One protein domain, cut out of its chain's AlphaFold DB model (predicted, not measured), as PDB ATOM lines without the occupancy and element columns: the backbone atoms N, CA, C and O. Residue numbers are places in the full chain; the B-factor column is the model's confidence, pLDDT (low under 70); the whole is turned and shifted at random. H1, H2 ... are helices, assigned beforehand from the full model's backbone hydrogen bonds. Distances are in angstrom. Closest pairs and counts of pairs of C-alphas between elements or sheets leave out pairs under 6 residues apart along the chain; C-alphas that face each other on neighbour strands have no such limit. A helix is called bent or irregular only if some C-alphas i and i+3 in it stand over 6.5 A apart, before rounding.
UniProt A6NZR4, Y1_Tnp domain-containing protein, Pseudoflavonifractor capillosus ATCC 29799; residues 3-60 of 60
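What this domain is: This is residues 3 to 60 of the 60 residues of the protein "Y1_Tnp domain-containing protein" of Pseudoflavonifractor capillosus ATCC 29799 (UniProt A6NZR4). Two helical parts lie apart, joined by a long winding link: H1 and the short H2 make an L at one end, and the kinked H3 lies at the other. Residues 37 to 43, of which 42 to 43 belong to H3, stick out. The 58 printed residues hold three named helices, H1, H2, H3 in order, and no named strand: all helix, loose, radius of gyration of the C-alphas 13.9 A, spans 36 by 27 by 18 A.

Where its parts are: H1, residues 3 to 15, begins at C-alpha 3 (8.910, -35.473, -45.301) and is 18.1 A long. H2 is residues 17 to 22, 9.7 A. H3, residues 42 to 58, 24.9 A, ends at C-alpha 58 (-11.163, -46.269, -51.432); it is irregular, C-alphas 50 and 53 being 7.5 A apart, with a kink of 43 degrees near residue 51.

How they stand to each other: H1, with residues 12 to 13 alone, and H2 only just touch, only at the corner, with 3 pairs of C-alphas within 8 A; the closest C-alphas, of Tyr 13 and Lys 20, are 6.1 A apart. Their lines are only just about perpendicular, at 70.3 degrees. H3 is apart from H1 and H2. Every O i to N i+4 pair is within hydrogen-bond range in H1, 10 of 13 in H3 and 0 of 2 in H2, where 3 of 3 O i to N i+3 pairs are.

The domain as a whole: The C-alphas farthest apart, of Tyr 21 and Ala 38, are 38.0 A apart. The printed part has no cut; the link H2 to H3, residues 23 to 41, is long. Residues 59 to 60 have pLDDT under 70.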
ATOM      1  N   TYR A   3       7.971 -35.747 -46.395       92.12
ATOM      2  CA  TYR A   3       8.910 -35.473 -45.301       92.12
ATOM      3  C   TYR A   3       8.214 -34.988 -44.023       92.12
ATOM      4  O   TYR A   3       8.403 -35.594 -42.975       92.12
ATOM      5  N   LEU A   4       7.366 -33.952 -44.093       93.06
ATOM      6  CA  LEU A   4       6.729 -33.408 -42.883       93.06
ATOM      7  C   LEU A   4       5.806 -34.421 -42.201       93.06
ATOM      8  O   LEU A   4       5.892 -34.586 -40.988       93.06
ATOM      9  N   LYS A   5       4.964 -35.136 -42.958       91.94
ATOM     10  CA  LYS A   5       4.056 -36.150 -42.390       91.94
ATOM     11  C   LYS A   5       4.835 -37.341 -41.818       91.94
ATOM     12  O   LYS A   5       4.504 -37.811 -40.736       91.94
ATOM     13  N   GLY A   6       5.904 -37.777 -42.489       90.31
ATOM     14  CA  GLY A   6       6.766 -38.856 -42.000       90.31
ATOM     15  C   GLY A   6       7.547 -38.479 -40.737       90.31
ATOM     16  O   GLY A   6       7.495 -39.201 -39.745       90.31
ATOM     17  N   LYS A   7       8.227 -37.325 -40.743       92.69
ATOM     18  CA  LYS A   7       9.037 -36.858 -39.606       92.69
ATOM     19  C   LYS A   7       8.178 -36.558 -38.379       92.69
ATOM     20  O   LYS A   7       8.515 -37.010 -37.293       92.69
ATOM     21  N   SER A   8       7.053 -35.859 -38.550       91.75
ATOM     22  CA  SER A   8       6.125 -35.589 -37.440       91.75
ATOM     23  C   SER A   8       5.510 -36.870 -36.872       91.75
ATOM     24  O   SER A   8       5.422 -37.002 -35.657       91.75
ATOM     25  N   GLY A   9       5.153 -37.843 -37.720       90.00
ATOM     26  CA  GLY A   9       4.661 -39.147 -37.267       90.00
ATOM     27  C   GLY A   9       5.704 -39.921 -36.453       90.00
ATOM     28  O   GLY A   9       5.374 -40.481 -35.412       90.00
ATOM     29  N   ALA A  10       6.972 -39.902 -36.876       89.00
ATOM     30  CA  ALA A  10       8.064 -40.524 -36.128       89.00
ATOM     31  C   ALA A  10       8.295 -39.847 -34.765       89.00
ATOM     32  O   ALA A  10       8.413 -40.539 -33.757       89.00
ATOM     33  N   MET A  11       8.289 -38.509 -34.725       90.81
ATOM     34  CA  MET A  11       8.424 -37.748 -33.478       90.81
ATOM     35  C   MET A  11       7.282 -38.051 -32.500       90.81
ATOM     36  O   MET A  11       7.543 -38.350 -31.339       90.81
ATOM     37  N   LEU A  12       6.030 -38.062 -32.973       89.31
ATOM     38  CA  LEU A  12       4.866 -38.416 -32.151       89.31
ATOM     39  C   LEU A  12       4.956 -39.848 -31.618       89.31
ATOM     40  O   LEU A  12       4.646 -40.094 -30.454       89.31
ATOM     41  N   TYR A  13       5.405 -40.792 -32.447       86.81
ATOM     42  CA  TYR A  13       5.591 -42.175 -32.022       86.81
ATOM     43  C   TYR A  13       6.659 -42.302 -30.928       86.81
ATOM     44  O   TYR A  13       6.504 -43.116 -30.024       86.81
ATOM     45  N   GLU A  14       7.743 -41.528 -30.995       87.56
ATOM     46  CA  GLU A  14       8.817 -41.562 -29.998       87.56
ATOM     47  C   GLU A  14       8.411 -40.885 -28.683       87.56
ATOM     48  O   GLU A  14       8.596 -41.475 -27.616       87.56
ATOM     49  N   GLN A  15       7.806 -39.696 -28.768       89.75
ATOM     50  CA  GLN A  15       7.476 -38.845 -27.622       89.75
ATOM     51  C   GLN A  15       6.225 -39.304 -26.860       89.75
ATOM     52  O   GLN A  15       6.163 -39.164 -25.641       89.75
ATOM     53  N   CYS A  16       5.229 -39.873 -27.545       86.31
ATOM     54  CA  CYS A  16       3.962 -40.269 -26.935       86.31
ATOM     55  C   CYS A  16       3.862 -41.796 -26.829       86.31
ATOM     56  O   CYS A  16       3.329 -42.471 -27.714       86.31
ATOM     57  N   GLY A  17       4.343 -42.353 -25.712       79.69
ATOM     58  CA  GLY A  17       4.324 -43.799 -25.454       79.69
ATOM     59  C   GLY A  17       2.932 -44.438 -25.554       79.69
ATOM     60  O   GLY A  17       2.803 -45.545 -26.074       79.69
ATOM     61  N   GLU A  18       1.882 -43.720 -25.151       82.75
ATOM     62  CA  GLU A  18       0.486 -44.182 -25.209       82.75
ATOM     63  C   GLU A  18      -0.011 -44.398 -26.647       82.75
ATOM     64  O   GLU A  18      -0.761 -45.337 -26.932       82.75
ATOM     65  N   LEU A  19       0.460 -43.578 -27.593       80.31
ATOM     66  CA  LEU A  19       0.072 -43.692 -28.999       80.31
ATOM     67  C   LEU A  19       0.641 -44.952 -29.658       80.31
ATOM     68  O   LEU A  19       0.050 -45.441 -30.621       80.31
ATOM     69  N   LYS A  20       1.723 -45.534 -29.119       75.81
ATOM     70  CA  LYS A  20       2.307 -46.788 -29.628       75.81
ATOM     71  C   LYS A  20       1.328 -47.957 -29.529       75.81
ATOM     72  O   LYS A  20       1.321 -48.827 -30.398       75.81
ATOM     73  N   TYR A  21       0.489 -47.974 -28.492       75.50
ATOM     74  CA  TYR A  21      -0.486 -49.044 -28.297       75.50
ATOM     75  C   TYR A  21      -1.668 -48.921 -29.264       75.50
ATOM     76  O   TYR A  21      -2.105 -49.923 -29.831       75.50
ATOM     77  N   LYS A  22      -2.146 -47.689 -29.483       79.56
ATOM     78  CA  LYS A  22      -3.310 -47.389 -30.330       79.56
ATOM     79  C   LYS A  22      -2.983 -47.381 -31.828       79.56
ATOM     80  O   LYS A  22      -3.794 -47.833 -32.628       79.56
ATOM     81  N   TYR A  23      -1.792 -46.919 -32.208       76.94
ATOM     82  CA  TYR A  23      -1.359 -46.752 -33.601       76.94
ATOM     83  C   TYR A  23      -0.138 -47.622 -33.918       76.94
ATOM     84  O   TYR A  23       0.905 -47.141 -34.365       76.94
ATOM     85  N   ARG A  24      -0.275 -48.941 -33.722       73.19
ATOM     86  CA  ARG A  24       0.787 -49.929 -34.005       73.19
ATOM     87  C   ARG A  24       1.270 -49.908 -35.458       73.19
ATOM     88  O   ARG A  24       2.441 -50.172 -35.703       73.19
ATOM     89  N   SER A  25       0.391 -49.540 -36.398       74.31
ATOM     90  CA  SER A  25       0.718 -49.393 -37.828       74.31
ATOM     91  C   SER A  25       1.657 -48.209 -38.114       74.31
ATOM     92  O   SER A  25       2.151 -48.063 -39.225       74.31
ATOM     93  N   ARG A  26       1.919 -47.335 -37.124       74.81
ATOM     94  CA  ARG A  26       2.664 -46.069 -37.286       74.81
ATOM     95  C   ARG A  26       2.061 -45.126 -38.341       74.81
ATOM     96  O   ARG A  26       2.702 -44.167 -38.767       74.81
ATOM     97  N   GLU A  27       0.816 -45.373 -38.738       82.88
ATOM     98  CA  GLU A  27       0.036 -44.533 -39.641       82.88
ATOM     99  C   GLU A  27      -0.736 -43.499 -38.820       82.88
ATOM    100  O   GLU A  27      -1.790 -43.783 -38.253       82.88
ATOM    101  N   PHE A  28      -0.170 -42.297 -38.722       87.56
ATOM    102  CA  PHE A  28      -0.750 -41.185 -37.958       87.56
ATOM    103  C   PHE A  28      -1.589 -40.231 -38.803       87.56
ATOM    104  O   PHE A  28      -2.443 -39.519 -38.283       87.56
ATOM    105  N   TRP A  29      -1.342 -40.200 -40.109       90.31
ATOM    106  CA  TRP A  29      -1.937 -39.237 -41.024       90.31
ATOM    107  C   TRP A  29      -2.587 -39.975 -42.192       90.31
ATOM    108  O   TRP A  29      -2.014 -40.947 -42.682       90.31
ATOM    109  N   CYS A  30      -3.721 -39.471 -42.695       90.88
ATOM    110  CA  CYS A  30      -4.304 -39.922 -43.968       90.88
ATOM    111  C   CYS A  30      -3.281 -39.796 -45.102       90.88
ATOM    112  O   CYS A  30      -2.344 -39.007 -44.988       90.88
ATOM    113  N   ARG A  31      -3.434 -40.502 -46.223       89.12
ATOM    114  CA  ARG A  31      -2.455 -40.447 -47.327       89.12
ATOM    115  C   ARG A  31      -2.492 -39.100 -48.055       89.12
ATOM    116  O   ARG A  31      -1.440 -38.485 -48.268       89.12
ATOM    117  N   GLY A  32      -3.696 -38.593 -48.320       91.25
ATOM    118  CA  GLY A  32      -3.942 -37.306 -48.973       91.25
ATOM    119  C   GLY A  32      -3.450 -36.090 -48.181       91.25
ATOM    120  O   GLY A  32      -3.197 -36.147 -46.973       91.25
ATOM    121  N   TYR A  33      -3.273 -34.968 -48.873       92.75
ATOM    122  CA  TYR A  33      -3.086 -33.655 -48.257       92.75
ATOM    123  C   TYR A  33      -3.658 -32.570 -49.174       92.75
ATOM    124  O   TYR A  33      -3.570 -32.692 -50.393       92.75
ATOM    125  N   TYR A  34      -4.199 -31.511 -48.579       91.75
ATOM    126  CA  TYR A  34      -4.645 -30.310 -49.283       91.75
ATOM    127  C   TYR A  34      -3.588 -29.206 -49.154       91.75
ATOM    128  O   TYR A  34      -2.949 -29.077 -48.106       91.75
ATOM    129  N   VAL A  35      -3.375 -28.437 -50.224       90.81
ATOM    130  CA  VAL A  35      -2.455 -27.293 -50.268       90.81
ATOM    131  C   VAL A  35      -3.094 -26.175 -51.087       90.81
ATOM    132  O   VAL A  35      -3.676 -26.443 -52.134       90.81
ATOM    133  N   ASP A  36      -2.970 -24.940 -50.610       91.44
ATOM    134  CA  ASP A  36      -3.448 -23.737 -51.291       91.44
ATOM    135  C   ASP A  36      -2.343 -22.669 -51.290       91.44
ATOM    136  O   ASP A  36      -1.586 -22.539 -50.320       91.44
ATOM    137  N   THR A  37      -2.197 -21.936 -52.394       86.94
ATOM    138  CA  THR A  37      -1.161 -20.910 -52.558       86.94
ATOM    139  C   THR A  37      -1.681 -19.561 -52.065       86.94
ATOM    140  O   THR A  37      -2.285 -18.807 -52.820       86.94
ATOM    141  N   ALA A  38      -1.408 -19.249 -50.796       74.50
ATOM    142  CA  ALA A  38      -1.669 -17.953 -50.156       74.50
ATOM    143  C   ALA A  38      -3.149 -17.515 -50.014       74.50
ATOM    144  O   ALA A  38      -3.399 -16.375 -49.620       74.50
ATOM    145  N   GLY A  39      -4.123 -18.408 -50.223       76.81
ATOM    146  CA  GLY A  39      -5.521 -18.233 -49.825       76.81
ATOM    147  C   GLY A  39      -5.879 -19.074 -48.591       76.81
ATOM    148  O   GLY A  39      -5.407 -20.191 -48.393       76.81
ATOM    149  N   LYS A  40      -6.737 -18.547 -47.709       78.19
ATOM    150  CA  LYS A  40      -7.356 -19.327 -46.618       78.19
ATOM    151  C   LYS A  40      -8.800 -19.648 -46.989       78.19
ATOM    152  O   LYS A  40      -9.728 -19.101 -46.399       78.19
ATOM    153  N   ASN A  41      -8.989 -20.504 -47.993       89.06
ATOM    154  CA  ASN A  41     -10.329 -20.916 -48.401       89.06
ATOM    155  C   ASN A  41     -10.916 -21.917 -47.389       89.06
ATOM    156  O   ASN A  41     -10.718 -23.129 -47.491       89.06
ATOM    157  N   ALA A  42     -11.619 -21.389 -46.388       91.38
ATOM    158  CA  ALA A  42     -12.212 -22.179 -45.315       91.38
ATOM    159  C   ALA A  42     -13.237 -23.205 -45.831       91.38
ATOM    160  O   ALA A  42     -13.285 -24.320 -45.316       91.38
ATOM    161  N   GLU A  43     -14.004 -22.863 -46.869       94.00
ATOM    162  CA  GLU A  43     -15.011 -23.752 -47.459       94.00
ATOM    163  C   GLU A  43     -14.360 -24.985 -48.091       94.00
ATOM    164  O   GLU A  43     -14.776 -26.114 -47.830       94.00
ATOM    165  N   ARG A  44     -13.272 -24.791 -48.848       91.88
ATOM    166  CA  ARG A  44     -12.511 -25.894 -49.454       91.88
ATOM    167  C   ARG A  44     -11.832 -26.779 -48.418       91.88
ATOM    168  O   ARG A  44     -11.816 -27.996 -48.575       91.88
ATOM    169  N   ILE A  45     -11.309 -26.192 -47.341       92.75
ATOM    170  CA  ILE A  45     -10.721 -26.958 -46.234       92.75
ATOM    171  C   ILE A  45     -11.799 -27.809 -45.544       92.75
ATOM    172  O   ILE A  45     -11.559 -28.982 -45.257       92.75
ATOM    173  N   ALA A  46     -12.988 -27.248 -45.304       94.75
ATOM    174  CA  ALA A  46     -14.100 -27.971 -44.692       94.75
ATOM    175  C   ALA A  46     -14.593 -29.125 -45.581       94.75
ATOM    176  O   ALA A  46     -14.784 -30.241 -45.093       94.75
ATOM    177  N   GLU A  47     -14.741 -28.874 -46.882       95.31
ATOM    178  CA  GLU A  47     -15.083 -29.891 -47.880       95.31
ATOM    179  C   GLU A  47     -14.052 -31.027 -47.889       95.31
ATOM    180  O   GLU A  47     -14.417 -32.199 -47.780       95.31
ATOM    181  N   TYR A  48     -12.764 -30.683 -47.917       93.88
ATOM    182  CA  TYR A  48     -11.676 -31.654 -47.899       93.88
ATOM    183  C   TYR A  48     -11.708 -32.548 -46.651       93.88
ATOM    184  O   TYR A  48     -11.665 -33.772 -46.757       93.88
ATOM    185  N   ILE A  49     -11.847 -31.960 -45.456       93.50
ATOM    186  CA  ILE A  49     -11.911 -32.716 -44.194       93.50
ATOM    187  C   ILE A  49     -13.113 -33.670 -44.181       93.50
ATOM    188  O   ILE A  49     -12.991 -34.798 -43.696       93.50
ATOM    189  N   LYS A  50     -14.258 -33.246 -44.731       95.44
ATOM    190  CA  LYS A  50     -15.489 -34.046 -44.769       95.44
ATOM    191  C   LYS A  50     -15.322 -35.342 -45.568       95.44
ATOM    192  O   LYS A  50     -15.835 -36.377 -45.142       95.44
ATOM    193  N   TYR A  51     -14.615 -35.303 -46.697       94.06
ATOM    194  CA  TYR A  51     -14.484 -36.458 -47.597       94.06
ATOM    195  C   TYR A  51     -13.206 -37.279 -47.395       94.06
ATOM    196  O   TYR A  51     -13.186 -38.459 -47.749       94.06
ATOM    197  N   GLN A  52     -12.198 -36.726 -46.716       92.50
ATOM    198  CA  GLN A  52     -10.877 -37.336 -46.528       92.50
ATOM    199  C   GLN A  52     -10.905 -38.814 -46.090       92.50
ATOM    200  O   GLN A  52     -10.165 -39.640 -46.620       92.50
ATOM    201  N   LEU A  53     -11.743 -39.180 -45.112       90.75
ATOM    202  CA  LEU A  53     -11.809 -40.560 -44.608       90.75
ATOM    203  C   LEU A  53     -12.500 -41.528 -45.577       90.75
ATOM    204  O   LEU A  53     -12.265 -42.736 -45.521       90.75
ATOM    205  N   ALA A  54     -13.405 -41.033 -46.421       90.56
ATOM    206  CA  ALA A  54     -13.998 -41.843 -47.476       90.56
ATOM    207  C   ALA A  54     -12.947 -42.127 -48.553       90.56
ATOM    208  O   ALA A  54     -12.712 -43.289 -48.872       90.56
ATOM    209  N   GLU A  55     -12.250 -41.093 -49.018       88.06
ATOM    210  CA  GLU A  55     -11.203 -41.210 -50.038       88.06
ATOM    211  C   GLU A  55     -10.053 -42.134 -49.602       88.06
ATOM    212  O   GLU A  55      -9.629 -43.000 -50.366       88.06
ATOM    213  N   ASP A  56      -9.594 -42.036 -48.348       86.81
ATOM    214  CA  ASP A  56      -8.500 -42.879 -47.839       86.81
ATOM    215  C   ASP A  56      -8.874 -44.375 -47.752       86.81
ATOM    216  O   ASP A  56      -8.005 -45.246 -47.870       86.81
ATOM    217  N   ARG A  57     -10.175 -44.678 -47.591       83.81
ATOM    218  CA  ARG A  57     -10.713 -46.048 -47.617       83.81
ATOM    219  C   ARG A  57     -10.778 -46.626 -49.025       83.81
ATOM    220  O   ARG A  57     -10.483 -47.804 -49.173       83.81
ATOM    221  N   PHE A  58     -11.132 -45.824 -50.030       77.50
ATOM    222  CA  PHE A  58     -11.163 -46.269 -51.432       77.50
ATOM    223  C   PHE A  58      -9.771 -46.552 -52.004       77.50
ATOM    224  O   PHE A  58      -9.643 -47.290 -52.971       77.50
ATOM    225  N   TRP A  59      -8.724 -45.984 -51.407       63.09
ATOM    226  CA  TRP A  59      -7.336 -46.217 -51.806       63.09
ATOM    227  C   TRP A  59      -6.697 -47.452 -51.119       63.09
ATOM    228  O   TRP A  59      -5.470 -47.609 -51.111       63.09
ATOM    229  N   LYS A  60      -7.489 -48.306 -50.459       55.34
ATOM    230  CA  LYS A  60      -7.070 -49.646 -50.003       55.34
ATOM    231  C   LYS A  60      -7.530 -50.698 -50.995       55.34
ATOM    232  O   LYS A  60      -6.708 -51.602 -51.244       55.34
TER     233      LYS A  60